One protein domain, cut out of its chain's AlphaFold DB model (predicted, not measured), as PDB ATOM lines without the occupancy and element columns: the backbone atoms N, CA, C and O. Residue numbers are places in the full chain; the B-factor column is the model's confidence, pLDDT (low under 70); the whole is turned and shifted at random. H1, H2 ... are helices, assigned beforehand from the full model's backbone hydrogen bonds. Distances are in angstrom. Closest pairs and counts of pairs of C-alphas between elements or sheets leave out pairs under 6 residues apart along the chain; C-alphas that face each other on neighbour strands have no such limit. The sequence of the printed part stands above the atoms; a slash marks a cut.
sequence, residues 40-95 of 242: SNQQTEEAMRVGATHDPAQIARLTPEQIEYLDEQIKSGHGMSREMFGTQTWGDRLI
ATOM      1  N   SER A  40      89.365  11.360  -5.579       70.12
ATOM      2  CA  SER A  40      89.167  11.071  -7.007       70.12
ATOM      3  C   SER A  40      89.138  12.368  -7.827       70.12
ATOM      4  O   SER A  40      88.795  13.427  -7.302       70.12
ATOM      5  N   ASN A  41      89.450  12.294  -9.125       68.38
ATOM      6  CA  ASN A  41      89.482  13.477  -9.997       68.38
ATOM      7  C   ASN A  41      88.146  14.253  -9.986       68.38
ATOM      8  O   ASN A  41      88.159  15.476  -9.990       68.38
ATOM      9  N   GLN A  42      87.010  13.551  -9.888       69.38
ATOM     10  CA  GLN A  42      85.677  14.156  -9.774       69.38
ATOM     11  C   GLN A  42      85.488  14.918  -8.450       69.38
ATOM     12  O   GLN A  42      84.900  15.994  -8.437       69.38
ATOM     13  N   GLN A  43      86.002  14.396  -7.330       71.69
ATOM     14  CA  GLN A  43      85.959  15.102  -6.042       71.69
ATOM     15  C   GLN A  43      86.890  16.321  -6.032       71.69
ATOM     16  O   GLN A  43      86.546  17.333  -5.427       71.69
ATOM     17  N   THR A  44      88.040  16.240  -6.706       72.81
ATOM     18  CA  THR A  44      88.951  17.371  -6.931       72.81
ATOM     19  C   THR A  44      88.292  18.461  -7.782       72.81
ATOM     20  O   THR A  44      88.327  19.631  -7.414       72.81
ATOM     21  N   GLU A  45      87.648  18.086  -8.889       74.31
ATOM     22  CA  GLU A  45      86.934  19.010  -9.776       74.31
ATOM     23  C   GLU A  45      85.747  19.682  -9.069       74.31
ATOM     24  O   GLU A  45      85.623  20.904  -9.124       74.31
ATOM     25  N   GLU A  46      84.944  18.924  -8.318       82.06
ATOM     26  CA  GLU A  46      83.849  19.477  -7.511       82.06
ATOM     27  C   GLU A  46      84.359  20.406  -6.401       82.06
ATOM     28  O   GLU A  46      83.789  21.476  -6.190       82.06
ATOM     29  N   ALA A  47      85.465  20.054  -5.732       79.56
ATOM     30  CA  ALA A  47      86.083  20.917  -4.729       79.56
ATOM     31  C   ALA A  47      86.528  22.254  -5.343       79.56
ATOM     32  O   ALA A  47      86.186  23.306  -4.812       79.56
ATOM     33  N   MET A  48      87.213  22.236  -6.495       78.69
ATOM     34  CA  MET A  48      87.596  23.463  -7.207       78.69
ATOM     35  C   MET A  48      86.376  24.265  -7.680       78.69
ATOM     36  O   MET A  48      86.347  25.483  -7.506       78.69
ATOM     37  N   ARG A  49      85.354  23.604  -8.240       83.94
ATOM     38  CA  ARG A  49      84.121  24.243  -8.732       83.94
ATOM     39  C   ARG A  49      83.375  24.966  -7.612       83.94
ATOM     40  O   ARG A  49      82.942  26.099  -7.802       83.94
ATOM     41  N   VAL A  50      83.234  24.320  -6.456       79.06
ATOM     42  CA  VAL A  50      82.554  24.882  -5.282       79.06
ATOM     43  C   VAL A  50      83.426  25.930  -4.592       79.06
ATOM     44  O   VAL A  50      82.927  27.005  -4.272       79.06
ATOM     45  N   GLY A  51      84.733  25.692  -4.445       79.81
ATOM     46  CA  GLY A  51      85.685  26.672  -3.912       79.81
ATOM     47  C   GLY A  51      85.674  27.992  -4.691       79.81
ATOM     48  O   GLY A  51      85.642  29.060  -4.084       79.81
ATOM     49  N   ALA A  52      85.602  27.918  -6.026       80.12
ATOM     50  CA  ALA A  52      85.569  29.081  -6.916       80.12
ATOM     51  C   ALA A  52      84.315  29.965  -6.768       80.12
ATOM     52  O   ALA A  52      84.311  31.107  -7.231       80.12
ATOM     53  N   THR A  53      83.257  29.478  -6.108       80.75
ATOM     54  CA  THR A  53      82.072  30.299  -5.794       80.75
ATOM     55  C   THR A  53      82.326  31.322  -4.688       80.75
ATOM     56  O   THR A  53      81.562  32.275  -4.570       80.75
ATOM     57  N   HIS A  54      83.361  31.113  -3.862       75.94
ATOM     58  CA  HIS A  54      83.593  31.819  -2.597       75.94
ATOM     59  C   HIS A  54      82.416  31.780  -1.592       75.94
ATOM     60  O   HIS A  54      82.453  32.498  -0.595       75.94
ATOM     61  N   ASP A  55      81.394  30.942  -1.806       74.12
ATOM     62  CA  ASP A  55      80.214  30.833  -0.939       74.12
ATOM     63  C   ASP A  55      80.484  29.877   0.243       74.12
ATOM     64  O   ASP A  55      80.557  28.656   0.039       74.12
ATOM     65  N   PRO A  56      80.568  30.372   1.497       68.69
ATOM     66  CA  PRO A  56      80.800  29.519   2.660       68.69
ATOM     67  C   PRO A  56      79.701  28.464   2.849       68.69
ATOM     68  O   PRO A  56      79.983  27.363   3.315       68.69
ATOM     69  N   ALA A  57      78.457  28.757   2.454       67.94
ATOM     70  CA  ALA A  57      77.308  27.865   2.609       67.94
ATOM     71  C   ALA A  57      77.218  26.776   1.522       67.94
ATOM     72  O   ALA A  57      76.401  25.857   1.653       67.94
ATOM     73  N   GLN A  58      78.043  26.847   0.471       67.00
ATOM     74  CA  GLN A  58      78.302  25.737  -0.454       67.00
ATOM     75  C   GLN A  58      79.607  25.012  -0.101       67.00
ATOM     76  O   GLN A  58      79.618  23.784  -0.062       67.00
ATOM     77  N   ILE A  59      80.669  25.741   0.246       69.19
ATOM     78  CA  ILE A  59      81.974  25.166   0.617       69.19
ATOM     79  C   ILE A  59      81.878  24.318   1.898       69.19
ATOM     80  O   ILE A  59      82.490  23.256   1.969       69.19
ATOM     81  N   ALA A  60      81.019  24.686   2.854       71.75
ATOM     82  CA  ALA A  60      80.711  23.868   4.033       71.75
ATOM     83  C   ALA A  60      80.000  22.526   3.731       71.75
ATOM     84  O   ALA A  60      79.784  21.741   4.651       71.75
ATOM     85  N   ARG A  61      79.615  22.252   2.473       74.25
ATOM     86  CA  ARG A  61      79.015  20.972   2.037       74.25
ATOM     87  C   ARG A  61      80.030  20.005   1.420       74.25
ATOM     88  O   ARG A  61      79.674  18.866   1.132       74.25
ATOM     89  N   LEU A  62      81.262  20.460   1.186       70.56
ATOM     90  CA  LEU A  62      82.367  19.618   0.735       70.56
ATOM     91  C   LEU A  62      82.826  18.687   1.869       70.56
ATOM     92  O   LEU A  62      82.702  19.024   3.049       70.56
ATOM     93  N   THR A  63      83.386  17.524   1.529       71.50
ATOM     94  CA  THR A  63      83.951  16.626   2.550       71.50
ATOM     95  C   THR A  63      85.196  17.251   3.207       71.50
ATOM     96  O   THR A  63      85.823  18.137   2.614       71.50
ATOM     97  N   PRO A  64      85.605  16.815   4.416       65.88
ATOM     98  CA  PRO A  64      86.805  17.336   5.074       65.88
ATOM     99  C   PRO A  64      88.054  17.285   4.186       65.88
ATOM    100  O   PRO A  64      88.813  18.247   4.154       65.88
ATOM    101  N   GLU A  65      88.208  16.218   3.401       65.94
ATOM    102  CA  GLU A  65      89.328  15.984   2.484       65.94
ATOM    103  C   GLU A  65      89.275  16.911   1.252       65.94
ATOM    104  O   GLU A  65      90.307  17.295   0.705       65.94
ATOM    105  N   GLN A  66      88.076  17.313   0.814       77.12
ATOM    106  CA  GLN A  66      87.890  18.317  -0.241       77.12
ATOM    107  C   GLN A  66      88.205  19.739   0.251       77.12
ATOM    108  O   GLN A  66      88.767  20.534  -0.502       77.12
ATOM    109  N   ILE A  67      87.878  20.051   1.509       74.31
ATOM    110  CA  ILE A  67      88.244  21.324   2.149       74.31
ATOM    111  C   ILE A  67      89.760  21.373   2.390       74.31
ATOM    112  O   ILE A  67      90.391  22.381   2.087       74.31
ATOM    113  N   GLU A  68      90.364  20.276   2.857       73.62
ATOM    114  CA  GLU A  68      91.815  20.156   3.035       73.62
ATOM    115  C   GLU A  68      92.571  20.338   1.710       73.62
ATOM    116  O   GLU A  68      93.524  21.112   1.656       73.62
ATOM    117  N   TYR A  69      92.089  19.738   0.616       79.81
ATOM    118  CA  TYR A  69      92.648  19.946  -0.722       79.81
ATOM    119  C   TYR A  69      92.608  21.421  -1.176       79.81
ATOM    120  O   TYR A  69      93.597  21.923  -1.720       79.81
ATOM    121  N   LEU A  70      91.494  22.133  -0.946       76.06
ATOM    122  CA  LEU A  70      91.392  23.574  -1.225       76.06
ATOM    123  C   LEU A  70      92.366  24.385  -0.362       76.06
ATOM    124  O   LEU A  70      93.044  25.282  -0.865       76.06
ATOM    125  N   ASP A  71      92.475  24.037   0.919       78.50
ATOM    126  CA  ASP A  71      93.405  24.656   1.856       78.50
ATOM    127  C   ASP A  71      94.865  24.442   1.436       78.50
ATOM    128  O   ASP A  71      95.665  25.372   1.536       78.50
ATOM    129  N   GLU A  72      95.230  23.267   0.914       76.94
ATOM    130  CA  GLU A  72      96.540  23.028   0.299       76.94
ATOM    131  C   GLU A  72      96.775  23.902  -0.939       76.94
ATOM    132  O   GLU A  72      97.861  24.473  -1.074       76.94
ATOM    133  N   GLN A  73      95.772  24.086  -1.811       76.56
ATOM    134  CA  GLN A  73      95.924  24.973  -2.972       76.56
ATOM    135  C   GLN A  73      96.211  26.411  -2.516       76.56
ATOM    136  O   GLN A  73      97.175  27.020  -2.986       76.56
ATOM    137  N   ILE A  74      95.446  26.925  -1.547       76.62
ATOM    138  CA  ILE A  74      95.611  28.271  -0.970       76.62
ATOM    139  C   ILE A  74      96.989  28.436  -0.306       76.62
ATOM    140  O   ILE A  74      97.686  29.426  -0.565       76.62
ATOM    141  N   LYS A  75      97.406  27.455   0.511       73.81
ATOM    142  CA  LYS A  75      98.721  27.419   1.181       73.81
ATOM    143  C   LYS A  75      99.864  27.432   0.163       73.81
ATOM    144  O   LYS A  75     100.784  28.235   0.307       73.81
ATOM    145  N   SER A  76      99.783  26.599  -0.880       73.38
ATOM    146  CA  SER A  76     100.798  26.539  -1.943       73.38
ATOM    147  C   SER A  76     100.914  27.857  -2.714       73.38
ATOM    148  O   SER A  76     102.007  28.260  -3.105       73.38
ATOM    149  N   GLY A  77      99.791  28.557  -2.914       63.97
ATOM    150  CA  GLY A  77      99.737  29.827  -3.633       63.97
ATOM    151  C   GLY A  77     100.113  29.740  -5.115       63.97
ATOM    152  O   GLY A  77     100.369  30.777  -5.725       63.97
ATOM    153  N   HIS A  78     100.173  28.539  -5.700       61.19
ATOM    154  CA  HIS A  78     100.510  28.354  -7.111       61.19
ATOM    155  C   HIS A  78      99.341  28.715  -8.041       61.19
ATOM    156  O   HIS A  78      98.166  28.546  -7.698       61.19
ATOM    157  N   GLY A  79      99.665  29.191  -9.247       72.62
ATOM    158  CA  GLY A  79      98.675  29.581 -10.254       72.62
ATOM    159  C   GLY A  79      97.729  30.676  -9.751       72.62
ATOM    160  O   GLY A  79      98.156  31.621  -9.096       72.62
ATOM    161  N   MET A  80      96.434  30.534 -10.044       69.44
ATOM    162  CA  MET A  80      95.391  31.471  -9.603       69.44
ATOM    163  C   MET A  80      94.719  31.062  -8.281       69.44
ATOM    164  O   MET A  80      93.688  31.625  -7.934       69.44
ATOM    165  N   SER A  81      95.268  30.104  -7.522       68.00
ATOM    166  CA  SER A  81      94.656  29.575  -6.281       68.00
ATOM    167  C   SER A  81      94.211  30.660  -5.291       68.00
ATOM    168  O   SER A  81      93.102  30.598  -4.767       68.00
ATOM    169  N   ARG A  82      95.037  31.693  -5.081       72.56
ATOM    170  CA  ARG A  82      94.733  32.822  -4.180       72.56
ATOM    171  C   ARG A  82      93.672  33.790  -4.705       72.56
ATOM    172  O   ARG A  82      93.078  34.497  -3.901       72.56
ATOM    173  N   GLU A  83      93.435  33.807  -6.014       71.06
ATOM    174  CA  GLU A  83      92.386  34.607  -6.661       71.06
ATOM    175  C   GLU A  83      91.066  33.820  -6.721       71.06
ATOM    176  O   GLU A  83      89.992  34.361  -6.490       71.06
ATOM    177  N   MET A  84      91.152  32.514  -6.994       65.31
ATOM    178  CA  MET A  84      89.997  31.623  -7.136       65.31
ATOM    179  C   MET A  84      89.414  31.162  -5.800       65.31
ATOM    180  O   MET A  84      88.239  30.819  -5.766       65.31
ATOM    181  N   PHE A  85      90.209  31.119  -4.726       76.75
ATOM    182  CA  PHE A  85      89.772  30.636  -3.408       76.75
ATOM    183  C   PHE A  85      90.079  31.626  -2.264       76.75
ATOM    184  O   PHE A  85      89.706  31.393  -1.110       76.75
ATOM    185  N   GLY A  86      90.749  32.743  -2.562       76.62
ATOM    186  CA  GLY A  86      91.204  33.739  -1.594       76.62
ATOM    187  C   GLY A  86      92.509  33.378  -0.863       76.62
ATOM    188  O   GLY A  86      93.138  32.351  -1.097       76.62
ATOM    189  N   THR A  87      92.928  34.256   0.052       71.56
ATOM    190  CA  THR A  87      94.229  34.189   0.752       71.56
ATOM    191  C   THR A  87      94.211  33.477   2.108       71.56
ATOM    192  O   THR A  87      95.270  33.304   2.708       71.56
ATOM    193  N   GLN A  88      93.038  33.072   2.596       70.06
ATOM    194  CA  GLN A  88      92.872  32.294   3.824       70.06
ATOM    195  C   GLN A  88      92.212  30.960   3.496       70.06
ATOM    196  O   GLN A  88      91.276  30.897   2.701       70.06
ATOM    197  N   THR A  89      92.683  29.934   4.180       76.12
ATOM    198  CA  THR A  89      92.094  28.606   4.356       76.12
ATOM    199  C   THR A  89      90.593  28.649   4.670       76.12
ATOM    200  O   THR A  89      90.122  29.391   5.534       76.12
ATOM    201  N   TRP A  90      89.828  27.799   3.993       71.62
ATOM    202  CA  TRP A  90      88.426  27.521   4.288       71.62
ATOM    203  C   TRP A  90      88.258  26.717   5.577       71.62
ATOM    204  O   TRP A  90      87.258  26.910   6.266       71.62
ATOM    205  N   GLY A  91      89.242  25.894   5.960       63.62
ATOM    206  CA  GLY A  91      89.290  25.271   7.283       63.62
ATOM    207  C   GLY A  91      89.167  26.290   8.421       63.62
ATOM    208  O   GLY A  91      88.346  26.091   9.313       63.62
ATOM    209  N   ASP A  92      89.895  27.408   8.327       62.66
ATOM    210  CA  ASP A  92      89.915  28.451   9.359       62.66
ATOM    211  C   ASP A  92      88.752  29.450   9.204       62.66
ATOM    212  O   ASP A  92      88.171  29.881  10.196       62.66
ATOM    213  N   ARG A  93      88.324  29.779   7.973       57.34
ATOM    214  CA  ARG A  93      87.137  30.637   7.731       57.34
ATOM    215  C   ARG A  93      85.829  30.039   8.250       57.34
ATOM    216  O   ARG A  93      84.926  30.787   8.612       57.34
ATOM    217  N   LEU A  94      85.718  28.711   8.261       56.66
ATOM    218  CA  LEU A  94      84.571  28.000   8.832       56.66
ATOM    219  C   LEU A  94      84.634  27.913  10.372       56.66
ATOM    220  O   LEU A  94      83.676  27.449  10.985       56.66
ATOM    221  N   ILE A  95      85.723  28.388  10.992       44.44
ATOM    222  CA  ILE A  95      85.906  28.534  12.443       44.44
ATOM    223  C   ILE A  95      86.132  30.023  12.762       44.44
ATOM    224  O   ILE A  95      87.172  30.446  13.266       44.44
TER     225      ILE A  95
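Overview. This is residues 40 to 95 of the 242 residues of an uncharacterized protein of Erwinia rhapontici (UniProt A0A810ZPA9). Two longer helices, H1 and H3, are packed nearly at right angles, and three single-turn helices sit in the chain around them: H2 by the last part of H1, H5 on H3, and H4 just after H3. The 56 printed residues hold five named helices in the order H1 to H5 and no named strand; the class is all helix. The whole is compact and rounded, with a radius of gyration of the C-alphas of 9.9 A and spans of 27 by 22 by 17 A.

Arrangement. H1, residues 41 to 51, touches H2, residues 56 to 59, closest at the C-alphas of Val 50 and Ile 59, 5.9 A apart. H3, residues 64 to 76, touches H1 with residues 66 to 70 alone; the closest C-alphas, of Ala 47 and Gln 66, are 5.5 A apart, and the lines stand only just about perpendicular, at 71 degrees. H3 and H4, residues 81 to 84, only just touch, only at the corner, with 3 pairs of C-alphas within 8 A; the closest, of Ile 74 and Ser 81, are 5.6 A apart. H5, residues 90 to 93, touches residues 67 to 71 of H3, closest at the C-alphas of Asp 71 and Trp 90, 6.2 A. H1 and H5 are apart. In H1 and H3 every O i to N i+4 pair is within hydrogen-bond range; H2, H4 and H5 are too short for such a pair.

Along the chain. H1 begins at C-alpha 41 (89.482, 13.477, -9.997) and is 15.0 A long. H3 runs 18.2 A to C-alpha 76 (100.798, 26.539, -1.943). H5 ends at C-alpha 93 (87.137, 30.637, 7.731).

Size, cuts and confidence. The C-alphas farthest apart, of Asn 41 and Ile 95, are 27.3 A apart. The printed part has no cut, and its four links between helices are tight. Mean pLDDT of the printed part is 71.8; 18 residues are under 70, among them 56 to 59 and 91 to 95.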